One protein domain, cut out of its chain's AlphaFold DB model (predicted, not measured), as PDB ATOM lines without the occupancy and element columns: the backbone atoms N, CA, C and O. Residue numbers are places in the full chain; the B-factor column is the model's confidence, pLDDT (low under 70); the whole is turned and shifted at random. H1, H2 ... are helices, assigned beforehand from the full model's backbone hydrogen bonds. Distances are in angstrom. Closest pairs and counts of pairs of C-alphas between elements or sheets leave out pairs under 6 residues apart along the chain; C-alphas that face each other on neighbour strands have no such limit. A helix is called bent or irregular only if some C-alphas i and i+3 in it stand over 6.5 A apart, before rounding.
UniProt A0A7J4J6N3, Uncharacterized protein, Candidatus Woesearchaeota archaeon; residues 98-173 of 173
ATOM      1  N   ARG A  98     -51.668   5.685  -6.060       91.38
ATOM      2  CA  ARG A  98     -52.640   4.811  -6.736       91.38
ATOM      3  C   ARG A  98     -52.457   4.829  -8.244       91.38
ATOM      4  O   ARG A  98     -52.495   3.764  -8.850       91.38
ATOM      5  N   GLU A  99     -52.215   5.989  -8.842       93.94
ATOM      6  CA  GLU A  99     -51.932   6.103 -10.275       93.94
ATOM      7  C   GLU A  99     -50.698   5.291 -10.669       93.94
ATOM      8  O   GLU A  99     -50.750   4.503 -11.615       93.94
ATOM      9  N   ILE A 100     -49.613   5.404  -9.893       92.31
ATOM     10  CA  ILE A 100     -48.397   4.616 -10.118       92.31
ATOM     11  C   ILE A 100     -48.712   3.115 -10.028       92.31
ATOM     12  O   ILE A 100     -48.290   2.351 -10.895       92.31
ATOM     13  N   ILE A 101     -49.467   2.680  -9.013       90.19
ATOM     14  CA  ILE A 101     -49.861   1.270  -8.845       90.19
ATOM     15  C   ILE A 101     -50.712   0.793 -10.023       90.19
ATOM     16  O   ILE A 101     -50.454  -0.278 -10.569       90.19
ATOM     17  N   ASN A 102     -51.702   1.579 -10.438       91.00
ATOM     18  CA  ASN A 102     -52.577   1.239 -11.555       91.00
ATOM     19  C   ASN A 102     -51.780   1.105 -12.851       91.00
ATOM     20  O   ASN A 102     -51.957   0.134 -13.586       91.00
ATOM     21  N   HIS A 103     -50.843   2.020 -13.093       91.00
ATOM     22  CA  HIS A 103     -49.948   1.931 -14.235       91.00
ATOM     23  C   HIS A 103     -49.071   0.670 -14.173       91.00
ATOM     24  O   HIS A 103     -49.014  -0.088 -15.139       91.00
ATOM     25  N   GLN A 104     -48.456   0.375 -13.025       87.94
ATOM     26  CA  GLN A 104     -47.659  -0.844 -12.821       87.94
ATOM     27  C   GLN A 104     -48.469  -2.123 -13.074       87.94
ATOM     28  O   GLN A 104     -47.997  -3.032 -13.757       87.94
ATOM     29  N   ASN A 105     -49.704  -2.172 -12.576       85.88
ATOM     30  CA  ASN A 105     -50.608  -3.297 -12.790       85.88
ATOM     31  C   ASN A 105     -51.018  -3.423 -14.262       85.88
ATOM     32  O   ASN A 105     -51.075  -4.537 -14.772       85.88
ATOM     33  N   SER A 106     -51.237  -2.305 -14.965       87.50
ATOM     34  CA  SER A 106     -51.546  -2.321 -16.402       87.50
ATOM     35  C   SER A 106     -50.390  -2.871 -17.250       87.50
ATOM     36  O   SER A 106     -50.603  -3.635 -18.192       87.50
ATOM     37  N   LEU A 107     -49.143  -2.549 -16.881       84.81
ATOM     38  CA  LEU A 107     -47.952  -3.099 -17.533       84.81
ATOM     39  C   LEU A 107     -47.839  -4.608 -17.289       84.81
ATOM     40  O   LEU A 107     -47.521  -5.368 -18.206       84.81
ATOM     41  N   GLN A 108     -48.135  -5.048 -16.064       79.81
ATOM     42  CA  GLN A 108     -48.136  -6.461 -15.704       79.81
ATOM     43  C   GLN A 108     -49.226  -7.236 -16.456       79.81
ATOM     44  O   GLN A 108     -48.925  -8.274 -17.042       79.81
ATOM     45  N   SER A 109     -50.451  -6.709 -16.539       77.88
ATOM     46  CA  SER A 109     -51.524  -7.359 -17.296       77.88
ATOM     47  C   SER A 109     -51.186  -7.470 -18.780       77.88
ATOM     48  O   SER A 109     -51.410  -8.519 -19.371       77.88
ATOM     49  N   HIS A 110     -50.577  -6.441 -19.379       76.69
ATOM     50  CA  HIS A 110     -50.148  -6.501 -20.779       76.69
ATOM     51  C   HIS A 110     -49.089  -7.591 -21.009       76.69
ATOM     52  O   HIS A 110     -49.109  -8.292 -22.023       76.69
ATOM     53  N   LYS A 111     -48.162  -7.773 -20.062       76.12
ATOM     54  CA  LYS A 111     -47.176  -8.857 -20.117       76.12
ATOM     55  C   LYS A 111     -47.842 -10.230 -20.017       76.12
ATOM     56  O   LYS A 111     -47.516 -11.114 -20.808       76.12
ATOM     57  N   ASP A 112     -48.766 -10.400 -19.079       71.81
ATOM     58  CA  ASP A 112     -49.443 -11.678 -18.850       71.81
ATOM     59  C   ASP A 112     -50.357 -12.046 -20.033       71.81
ATOM     60  O   ASP A 112     -50.351 -13.192 -20.487       71.81
ATOM     61  N   SER A 113     -51.046 -11.063 -20.626       71.50
ATOM     62  CA  SER A 113     -51.808 -11.233 -21.871       71.50
ATOM     63  C   SER A 113     -50.919 -11.624 -23.052       71.50
ATOM     64  O   SER A 113     -51.285 -12.521 -23.811       71.50
ATOM     65  N   ASN A 114     -49.733 -11.021 -23.195       74.50
ATOM     66  CA  ASN A 114     -48.786 -11.392 -24.251       74.50
ATOM     67  C   ASN A 114     -48.284 -12.834 -24.094       74.50
ATOM     68  O   ASN A 114     -48.183 -13.559 -25.082       74.50
ATOM     69  N   ILE A 115     -47.993 -13.270 -22.864       75.12
ATOM     70  CA  ILE A 115     -47.562 -14.650 -22.592       75.12
ATOM     71  C   ILE A 115     -48.686 -15.639 -22.924       75.12
ATOM     72  O   ILE A 115     -48.428 -16.643 -23.589       75.12
ATOM     73  N   LEU A 116     -49.928 -15.347 -22.522       74.69
ATOM     74  CA  LEU A 116     -51.086 -16.171 -22.874       74.69
ATOM     75  C   LEU A 116     -51.293 -16.227 -24.394       74.69
ATOM     76  O   LEU A 116     -51.524 -17.304 -24.936       74.69
ATOM     77  N   GLY A 117     -51.161 -15.091 -25.086       74.12
ATOM     78  CA  GLY A 117     -51.264 -15.008 -26.543       74.12
ATOM     79  C   GLY A 117     -50.223 -15.867 -27.263       74.12
ATOM     80  O   GLY A 117     -50.578 -16.620 -28.166       74.12
ATOM     81  N   ILE A 118     -48.960 -15.830 -26.821       79.75
ATOM     82  CA  ILE A 118     -47.893 -16.696 -27.354       79.75
ATOM     83  C   ILE A 118     -48.202 -18.170 -27.064       79.75
ATOM     84  O   ILE A 118     -48.082 -19.006 -27.956       79.75
ATOM     85  N   GLY A 119     -48.650 -18.492 -25.848       74.75
ATOM     86  CA  GLY A 119     -49.045 -19.852 -25.479       74.75
ATOM     87  C   GLY A 119     -50.180 -20.395 -26.351       74.75
ATOM     88  O   GLY A 119     -50.073 -21.505 -26.873       74.75
ATOM     89  N   MET A 120     -51.231 -19.597 -26.569       85.25
ATOM     90  CA  MET A 120     -52.350 -19.955 -27.446       85.25
ATOM     91  C   MET A 120     -51.903 -20.101 -28.901       85.25
ATOM     92  O   MET A 120     -52.260 -21.088 -29.532       85.25
ATOM     93  N   PHE A 121     -51.068 -19.192 -29.414       80.94
ATOM     94  CA  PHE A 121     -50.519 -19.295 -30.768       80.94
ATOM     95  C   PHE A 121     -49.711 -20.585 -30.965       80.94
ATOM     96  O   PHE A 121     -49.926 -21.302 -31.943       80.94
ATOM     97  N   CYS A 122     -48.824 -20.924 -30.022       83.56
ATOM     98  CA  CYS A 122     -48.058 -22.169 -30.066       83.56
ATOM     99  C   CYS A 122     -48.969 -23.404 -30.021       83.56
ATOM    100  O   CYS A 122     -48.753 -24.345 -30.782       83.56
ATOM    101  N   LEU A 123     -50.004 -23.399 -29.172       83.56
ATOM    102  CA  LEU A 123     -50.966 -24.498 -29.095       83.56
ATOM    103  C   LEU A 123     -51.745 -24.659 -30.408       83.56
ATOM    104  O   LEU A 123     -51.863 -25.774 -30.914       83.56
ATOM    105  N   THR A 124     -52.228 -23.559 -30.991       87.00
ATOM    106  CA  THR A 124     -52.912 -23.577 -32.290       87.00
ATOM    107  C   THR A 124     -51.987 -24.104 -33.381       87.00
ATOM    108  O   THR A 124     -52.390 -24.994 -34.119       87.00
ATOM    109  N   ALA A 125     -50.735 -23.642 -33.444       80.88
ATOM    110  CA  ALA A 125     -49.765 -24.128 -34.423       80.88
ATOM    111  C   ALA A 125     -49.534 -25.645 -34.307       80.88
ATOM    112  O   ALA A 125     -49.542 -26.344 -35.319       80.88
ATOM    113  N   ILE A 126     -49.394 -26.173 -33.084       81.56
ATOM    114  CA  ILE A 126     -49.234 -27.616 -32.840       81.56
ATOM    115  C   ILE A 126     -50.471 -28.396 -33.306       81.56
ATOM    116  O   ILE A 126     -50.329 -29.419 -33.980       81.56
ATOM    117  N   LEU A 127     -51.678 -27.921 -32.985       82.31
ATOM    118  CA  LEU A 127     -52.928 -28.577 -33.386       82.31
ATOM    119  C   LEU A 127     -53.136 -28.538 -34.905       82.31
ATOM    120  O   LEU A 127     -53.467 -29.563 -35.498       82.31
ATOM    121  N   THR A 128     -52.889 -27.395 -35.550       86.62
ATOM    122  CA  THR A 128     -53.003 -27.250 -37.008       86.62
ATOM    123  C   THR A 128     -52.003 -28.145 -37.735       86.62
ATOM    124  O   THR A 128     -52.378 -28.820 -38.690       86.62
ATOM    125  N   LEU A 129     -50.750 -28.206 -37.269       83.19
ATOM    126  CA  LEU A 129     -49.736 -29.094 -37.844       83.19
ATOM    127  C   LEU A 129     -50.095 -30.572 -37.652       83.19
ATOM    128  O   LEU A 129     -49.904 -31.366 -38.570       83.19
ATOM    129  N   SER A 130     -50.651 -30.934 -36.494       80.38
ATOM    130  CA  SER A 130     -51.095 -32.306 -36.215       80.38
ATOM    131  C   SER A 130     -52.278 -32.715 -37.102       80.38
ATOM    132  O   SER A 130     -52.248 -33.785 -37.701       80.38
ATOM    133  N   GLY A 131     -53.283 -31.845 -37.255       79.81
ATOM    134  CA  GLY A 131     -54.439 -32.101 -38.121       79.81
ATOM    135  C   GLY A 131     -54.078 -32.144 -39.610       79.81
ATOM    136  O   GLY A 131     -54.555 -33.008 -40.340       79.81
ATOM    137  N   PHE A 132     -53.179 -31.264 -40.065       85.50
ATOM    138  CA  PHE A 132     -52.661 -31.303 -41.437       85.50
ATOM    139  C   PHE A 132     -51.900 -32.605 -41.724       85.50
ATOM    140  O   PHE A 132     -52.020 -33.180 -42.808       85.50
ATOM    141  N   PHE A 133     -51.136 -33.098 -40.748       73.50
ATOM    142  CA  PHE A 133     -50.435 -34.372 -40.864       73.50
ATOM    143  C   PHE A 133     -51.405 -35.552 -40.993       73.50
ATOM    144  O   PHE A 133     -51.221 -36.405 -41.857       73.50
ATOM    145  N   GLU A 134     -52.459 -35.593 -40.177       76.19
ATOM    146  CA  GLU A 134     -53.464 -36.653 -40.263       76.19
ATOM    147  C   GLU A 134     -54.143 -36.664 -41.640       76.19
ATOM    148  O   GLU A 134     -54.155 -37.701 -42.308       76.19
ATOM    149  N   LEU A 135     -54.561 -35.491 -42.126       82.69
ATOM    150  CA  LEU A 135     -55.176 -35.331 -43.445       82.69
ATOM    151  C   LEU A 135     -54.251 -35.789 -44.586       82.69
ATOM    152  O   LEU A 135     -54.662 -36.521 -45.486       82.69
ATOM    153  N   THR A 136     -52.985 -35.365 -44.560       81.12
ATOM    154  CA  THR A 136     -52.008 -35.757 -45.587       81.12
ATOM    155  C   THR A 136     -51.673 -37.246 -45.510       81.12
ATOM    156  O   THR A 136     -51.536 -37.888 -46.549       81.12
ATOM    157  N   SER A 137     -51.617 -37.841 -44.315       72.50
ATOM    158  CA  SER A 137     -51.383 -39.282 -44.169       72.50
ATOM    159  C   SER A 137     -52.482 -40.123 -44.828       72.50
ATOM    160  O   SER A 137     -52.177 -41.121 -45.483       72.50
ATOM    161  N   GLU A 138     -53.736 -39.675 -44.732       77.94
ATOM    162  CA  GLU A 138     -54.889 -40.327 -45.358       77.94
ATOM    163  C   GLU A 138     -54.895 -40.147 -46.877       77.94
ATOM    164  O   GLU A 138     -55.110 -41.113 -47.606       77.94
ATOM    165  N   LEU A 139     -54.567 -38.947 -47.370       87.06
ATOM    166  CA  LEU A 139     -54.485 -38.667 -48.809       87.06
ATOM    167  C   LEU A 139     -53.411 -39.494 -49.530       87.06
ATOM    168  O   LEU A 139     -53.577 -39.823 -50.703       87.06
ATOM    169  N   PHE A 140     -52.316 -39.831 -48.847       83.69
ATOM    170  CA  PHE A 140     -51.158 -40.490 -49.459       83.69
ATOM    171  C   PHE A 140     -50.948 -41.944 -49.005       83.69
ATOM    172  O   PHE A 140     -49.921 -42.531 -49.344       83.69
ATOM    173  N   ASN A 141     -51.887 -42.543 -48.255       81.44
ATOM    174  CA  ASN A 141     -51.732 -43.873 -47.637       81.44
ATOM    175  C   ASN A 141     -50.402 -44.030 -46.868       81.44
ATOM    176  O   ASN A 141     -49.802 -45.109 -46.826       81.44
ATOM    177  N   VAL A 142     -49.913 -42.943 -46.264       74.25
ATOM    178  CA  VAL A 142     -48.667 -42.966 -45.493       74.25
ATOM    179  C   VAL A 142     -48.971 -43.609 -44.138       74.25
ATOM    180  O   VAL A 142     -49.919 -43.199 -43.465       74.25
ATOM    181  N   PRO A 143     -48.196 -44.617 -43.697       65.62
ATOM    182  CA  PRO A 143     -48.446 -45.277 -42.423       65.62
ATOM    183  C   PRO A 143     -48.407 -44.265 -41.268       65.62
ATOM    184  O   PRO A 143     -47.425 -43.543 -41.114       65.62
ATOM    185  N   LYS A 144     -49.446 -44.272 -40.415       63.88
ATOM    186  CA  LYS A 144     -49.672 -43.340 -39.283       63.88
ATOM    187  C   LYS A 144     -48.601 -43.377 -38.172       63.88
ATOM    188  O   LYS A 144     -48.804 -42.827 -37.092       63.88
ATOM    189  N   LYS A 145     -47.458 -44.038 -38.385       66.81
ATOM    190  CA  LYS A 145     -46.352 -44.017 -37.425       66.81
ATOM    191  C   LYS A 145     -45.612 -42.685 -37.558       66.81
ATOM    192  O   LYS A 145     -45.272 -42.315 -38.682       66.81
ATOM    193  N   PRO A 146     -45.314 -41.985 -36.449       60.22
ATOM    194  CA  PRO A 146     -44.460 -40.810 -36.508       60.22
ATOM    195  C   PRO A 146     -43.120 -41.237 -37.104       60.22
ATOM    196  O   PRO A 146     -42.413 -42.087 -36.555       60.22
ATOM    197  N   THR A 147     -42.800 -40.706 -38.279       71.62
ATOM    198  CA  THR A 147     -41.502 -40.952 -38.898       71.62
ATOM    199  C   THR A 147     -40.434 -40.267 -38.055       71.62
ATOM    200  O   THR A 147     -40.681 -39.231 -37.434       71.62
ATOM    201  N   LEU A 148     -39.223 -40.824 -38.035       68.06
ATOM    202  CA  LEU A 148     -38.088 -40.225 -37.326       68.06
ATOM    203  C   LEU A 148     -37.900 -38.744 -37.711       68.06
ATOM    204  O   LEU A 148     -37.669 -37.907 -36.845       68.06
ATOM    205  N   ALA A 149     -38.084 -38.415 -38.995       72.44
ATOM    206  CA  ALA A 149     -38.035 -37.046 -39.506       72.44
ATOM    207  C   ALA A 149     -39.080 -36.125 -38.852       72.44
ATOM    208  O   ALA A 149     -38.784 -34.969 -38.560       72.44
ATOM    209  N   TRP A 150     -40.282 -36.635 -38.576       69.25
ATOM    210  CA  TRP A 150     -41.349 -35.861 -37.949       69.25
ATOM    211  C   TRP A 150     -41.096 -35.611 -36.465       69.25
ATOM    212  O   TRP A 150     -41.236 -34.486 -35.987       69.25
ATOM    213  N   THR A 151     -40.626 -36.630 -35.744       76.06
ATOM    214  CA  THR A 151     -40.189 -36.470 -34.352       76.06
ATOM    215  C   THR A 151     -39.065 -35.435 -34.252       76.06
ATOM    216  O   THR A 151     -39.102 -34.562 -33.386       76.06
ATOM    217  N   LEU A 152     -38.102 -35.473 -35.179       74.12
ATOM    218  CA  LEU A 152     -37.015 -34.494 -35.255       74.12
ATOM    219  C   LEU A 152     -37.520 -33.080 -35.584       74.12
ATOM    220  O   LEU A 152     -37.030 -32.114 -35.002       74.12
ATOM    221  N   PHE A 153     -38.527 -32.945 -36.451       76.81
ATOM    222  CA  PHE A 153     -39.151 -31.658 -36.765       76.81
ATOM    223  C   PHE A 153     -39.863 -31.041 -35.550       76.81
ATOM    224  O   PHE A 153     -39.659 -29.866 -35.250       76.81
ATOM    225  N   ILE A 154     -40.633 -31.832 -34.793       76.94
ATOM    226  CA  ILE A 154     -41.290 -31.363 -33.561       76.94
ATOM    227  C   ILE A 154     -40.247 -30.926 -32.524       76.94
ATOM    228  O   ILE A 154     -40.383 -29.855 -31.930       76.94
ATOM    229  N   ILE A 155     -39.182 -31.713 -32.336       81.38
ATOM    230  CA  ILE A 155     -38.075 -31.357 -31.435       81.38
ATOM    231  C   ILE A 155     -37.416 -30.045 -31.877       81.38
ATOM    232  O   ILE A 155     -37.128 -29.197 -31.032       81.38
ATOM    233  N   TYR A 156     -37.207 -29.846 -33.180       85.56
ATOM    234  CA  TYR A 156     -36.647 -28.611 -33.725       85.56
ATOM    235  C   TYR A 156     -37.531 -27.391 -33.422       85.56
ATOM    236  O   TYR A 156     -37.035 -26.398 -32.889       85.56
ATOM    237  N   ILE A 157     -38.842 -27.481 -33.674       80.44
ATOM    238  CA  ILE A 157     -39.797 -26.401 -33.374       80.44
ATOM    239  C   ILE A 157     -39.829 -26.102 -31.868       80.44
ATOM    240  O   ILE A 157     -39.731 -24.941 -31.470       80.44
ATOM    241  N   LEU A 158     -39.898 -27.130 -31.017       81.69
ATOM    242  CA  LEU A 158     -39.857 -26.958 -29.559       81.69
ATOM    243  C   LEU A 158     -38.546 -26.307 -29.099       81.69
ATOM    244  O   LEU A 158     -38.568 -25.420 -28.245       81.69
ATOM    245  N   SER A 159     -37.419 -26.691 -29.697       83.50
ATOM    246  CA  SER A 159     -36.107 -26.103 -29.404       83.50
ATOM    247  C   SER A 159     -36.053 -24.622 -29.786       83.50
ATOM    248  O   SER A 159     -35.559 -23.814 -29.001       83.50
ATOM    249  N   LEU A 160     -36.612 -24.241 -30.941       81.19
ATOM    250  CA  LEU A 160     -36.724 -22.839 -31.357       81.19
ATOM    251  C   LEU A 160     -37.617 -22.023 -30.417       81.19
ATOM    252  O   LEU A 160     -37.256 -20.899 -30.069       81.19
ATOM    253  N   ILE A 161     -38.745 -22.580 -29.967       81.88
ATOM    254  CA  ILE A 161     -39.623 -21.915 -28.994       81.88
ATOM    255  C   ILE A 161     -38.860 -21.669 -27.688       81.88
ATOM    256  O   ILE A 161     -38.832 -20.537 -27.206       81.88
ATOM    257  N   ILE A 162     -38.185 -22.688 -27.146       82.44
ATOM    258  CA  ILE A 162     -37.403 -22.566 -25.905       82.44
ATOM    259  C   ILE A 162     -36.290 -21.519 -26.061       82.44
ATOM    260  O   ILE A 162     -36.165 -20.635 -25.212       82.44
ATOM    261  N   LEU A 163     -35.524 -21.571 -27.155       82.31
ATOM    262  CA  LEU A 163     -34.483 -20.585 -27.464       82.31
ATOM    263  C   LEU A 163     -35.055 -19.169 -27.572       82.31
ATOM    264  O   LEU A 163     -34.472 -18.239 -27.019       82.31
ATOM    265  N   SER A 164     -36.215 -19.001 -28.214       77.69
ATOM    266  CA  SER A 164     -36.875 -17.698 -28.311       77.69
ATOM    267  C   SER A 164     -37.257 -17.159 -26.928       77.69
ATOM    268  O   SER A 164     -36.965 -16.008 -26.614       77.69
ATOM    269  N   VAL A 165     -37.811 -18.003 -26.050       81.56
ATOM    270  CA  VAL A 165     -38.208 -17.617 -24.688       81.56
ATOM    271  C   VAL A 165     -36.988 -17.218 -23.858       81.56
ATOM    272  O   VAL A 165     -37.039 -16.215 -23.144       81.56
ATOM    273  N   ILE A 166     -35.880 -17.960 -23.963       80.38
ATOM    274  CA  ILE A 166     -34.613 -17.621 -23.297       80.38
ATOM    275  C   ILE A 166     -34.082 -16.277 -23.812       80.38
ATOM    276  O   ILE A 166     -33.799 -15.394 -23.002       80.38
ATOM    277  N   TYR A 167     -34.025 -16.092 -25.134       86.75
ATOM    278  CA  TYR A 167     -33.566 -14.853 -25.767       86.75
ATOM    279  C   TYR A 167     -34.384 -13.632 -25.314       86.75
ATOM    280  O   TYR A 167     -33.825 -12.604 -24.926       86.75
ATOM    281  N   PHE A 168     -35.716 -13.748 -25.279       72.62
ATOM    282  CA  PHE A 168     -36.582 -12.670 -24.794       72.62
ATOM    283  C   PHE A 168     -36.433 -12.419 -23.291       72.62
ATOM    284  O   PHE A 168     -36.458 -11.268 -22.858       72.62
ATOM    285  N   LYS A 169     -36.234 -13.464 -22.480       76.69
ATOM    286  CA  LYS A 169     -35.990 -13.316 -21.037       76.69
ATOM    287  C   LYS A 169     -34.703 -12.543 -20.751       76.69
ATOM    288  O   LYS A 169     -34.667 -11.773 -19.793       76.69
ATOM    289  N   GLU A 170     -33.663 -12.748 -21.552       73.44
ATOM    290  CA  GLU A 170     -32.366 -12.092 -21.378       73.44
ATOM    291  C   GLU A 170     -32.412 -10.605 -21.759       73.44
ATOM    292  O   GLU A 170     -31.839  -9.780 -21.057       73.44
ATOM    293  N   ARG A 171     -33.193 -10.241 -22.784       61.28
ATOM    294  CA  ARG A 171     -33.433  -8.845 -23.206       61.28
ATOM    295  C   ARG A 171     -34.272  -8.007 -22.231       61.28
ATOM    296  O   ARG A 171     -34.273  -6.787 -22.353       61.28
ATOM    297  N   ILE A 172     -35.033  -8.637 -21.331       58.34
ATOM    298  CA  ILE A 172     -35.909  -7.954 -20.355       58.34
ATOM    299  C   ILE A 172     -35.177  -7.667 -19.024       58.34
ATOM    300  O   ILE A 172     -35.708  -6.953 -18.172       58.34
ATOM    301  N   LYS A 173     -33.972  -8.216 -18.826       41.62
ATOM    302  CA  LYS A 173     -33.093  -7.869 -17.698       41.62
ATOM    303  C   LYS A 173     -32.359  -6.557 -17.943       41.62
ATOM    304  O   LYS A 173     -32.144  -5.864 -16.924       41.62
TER     305      LYS A 173
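AT A GLANCE: This is residues 98 to 173 of the 173 residues of an uncharacterized protein of Candidatus Woesearchaeota archaeon (UniProt A0A7J4J6N3). One very long helix, H1, makes the length of the model, and a shorter helix, H2, folds back alongside its later part, giving a narrow, open U with unequal arms and a gap between them. Residues 98 to 117, all in H1, stick out free at one end. The printed part has 76 residues, with two named helices in the order H1, H2 and no named strand; the class is all helix. The whole is extended, with a radius of gyration of the C-alphas of 18.7 A, and its outline is a rod spanning 63 by 22 by 11 A.

HOW THE PARTS SIT: H1, residues 98 to 139, is the longest helix, with 42 residues. H2, residues 148 to 171, is near H1: no pair of their C-alphas is within 8 A, but 9 pairs are within 10 A. The N-to-C direction of H1 is (-0.06, -0.77, -0.64) and that of H2 is (0.17, 0.85, 0.50). A short link of 8 residues joins them. Residues 162 to 173, of which 162 to 171 belong to H2, stand free. In H1 and H2 every O i to N i+4 pair is within hydrogen-bond range.

IN THESE COORDINATES: H1 runs 60.5 A from C-alpha 98 at (-52.640, 4.811, -6.736) to C-alpha 139 at (-54.485, -38.667, -48.809). H2 has 24 residues and runs 34.7 A, from Leu 148 to Arg 171, whose C-alpha is at (-33.433, -8.845, -23.206). Neither helix is bent.

THE WHOLE: The two C-alphas farthest apart, those of Arg 98 and Asn 141, are 63.6 A apart. Without the stretches that stand free, the body has 44 residues and spans 34 by 19 by 10 A. The printed part has no cut and ends at Lys 173, the chain's last residue. The mean pLDDT of the printed part is 78.5; it is under 70 at residues 143 to 146, 148, 150 and 171 to 173.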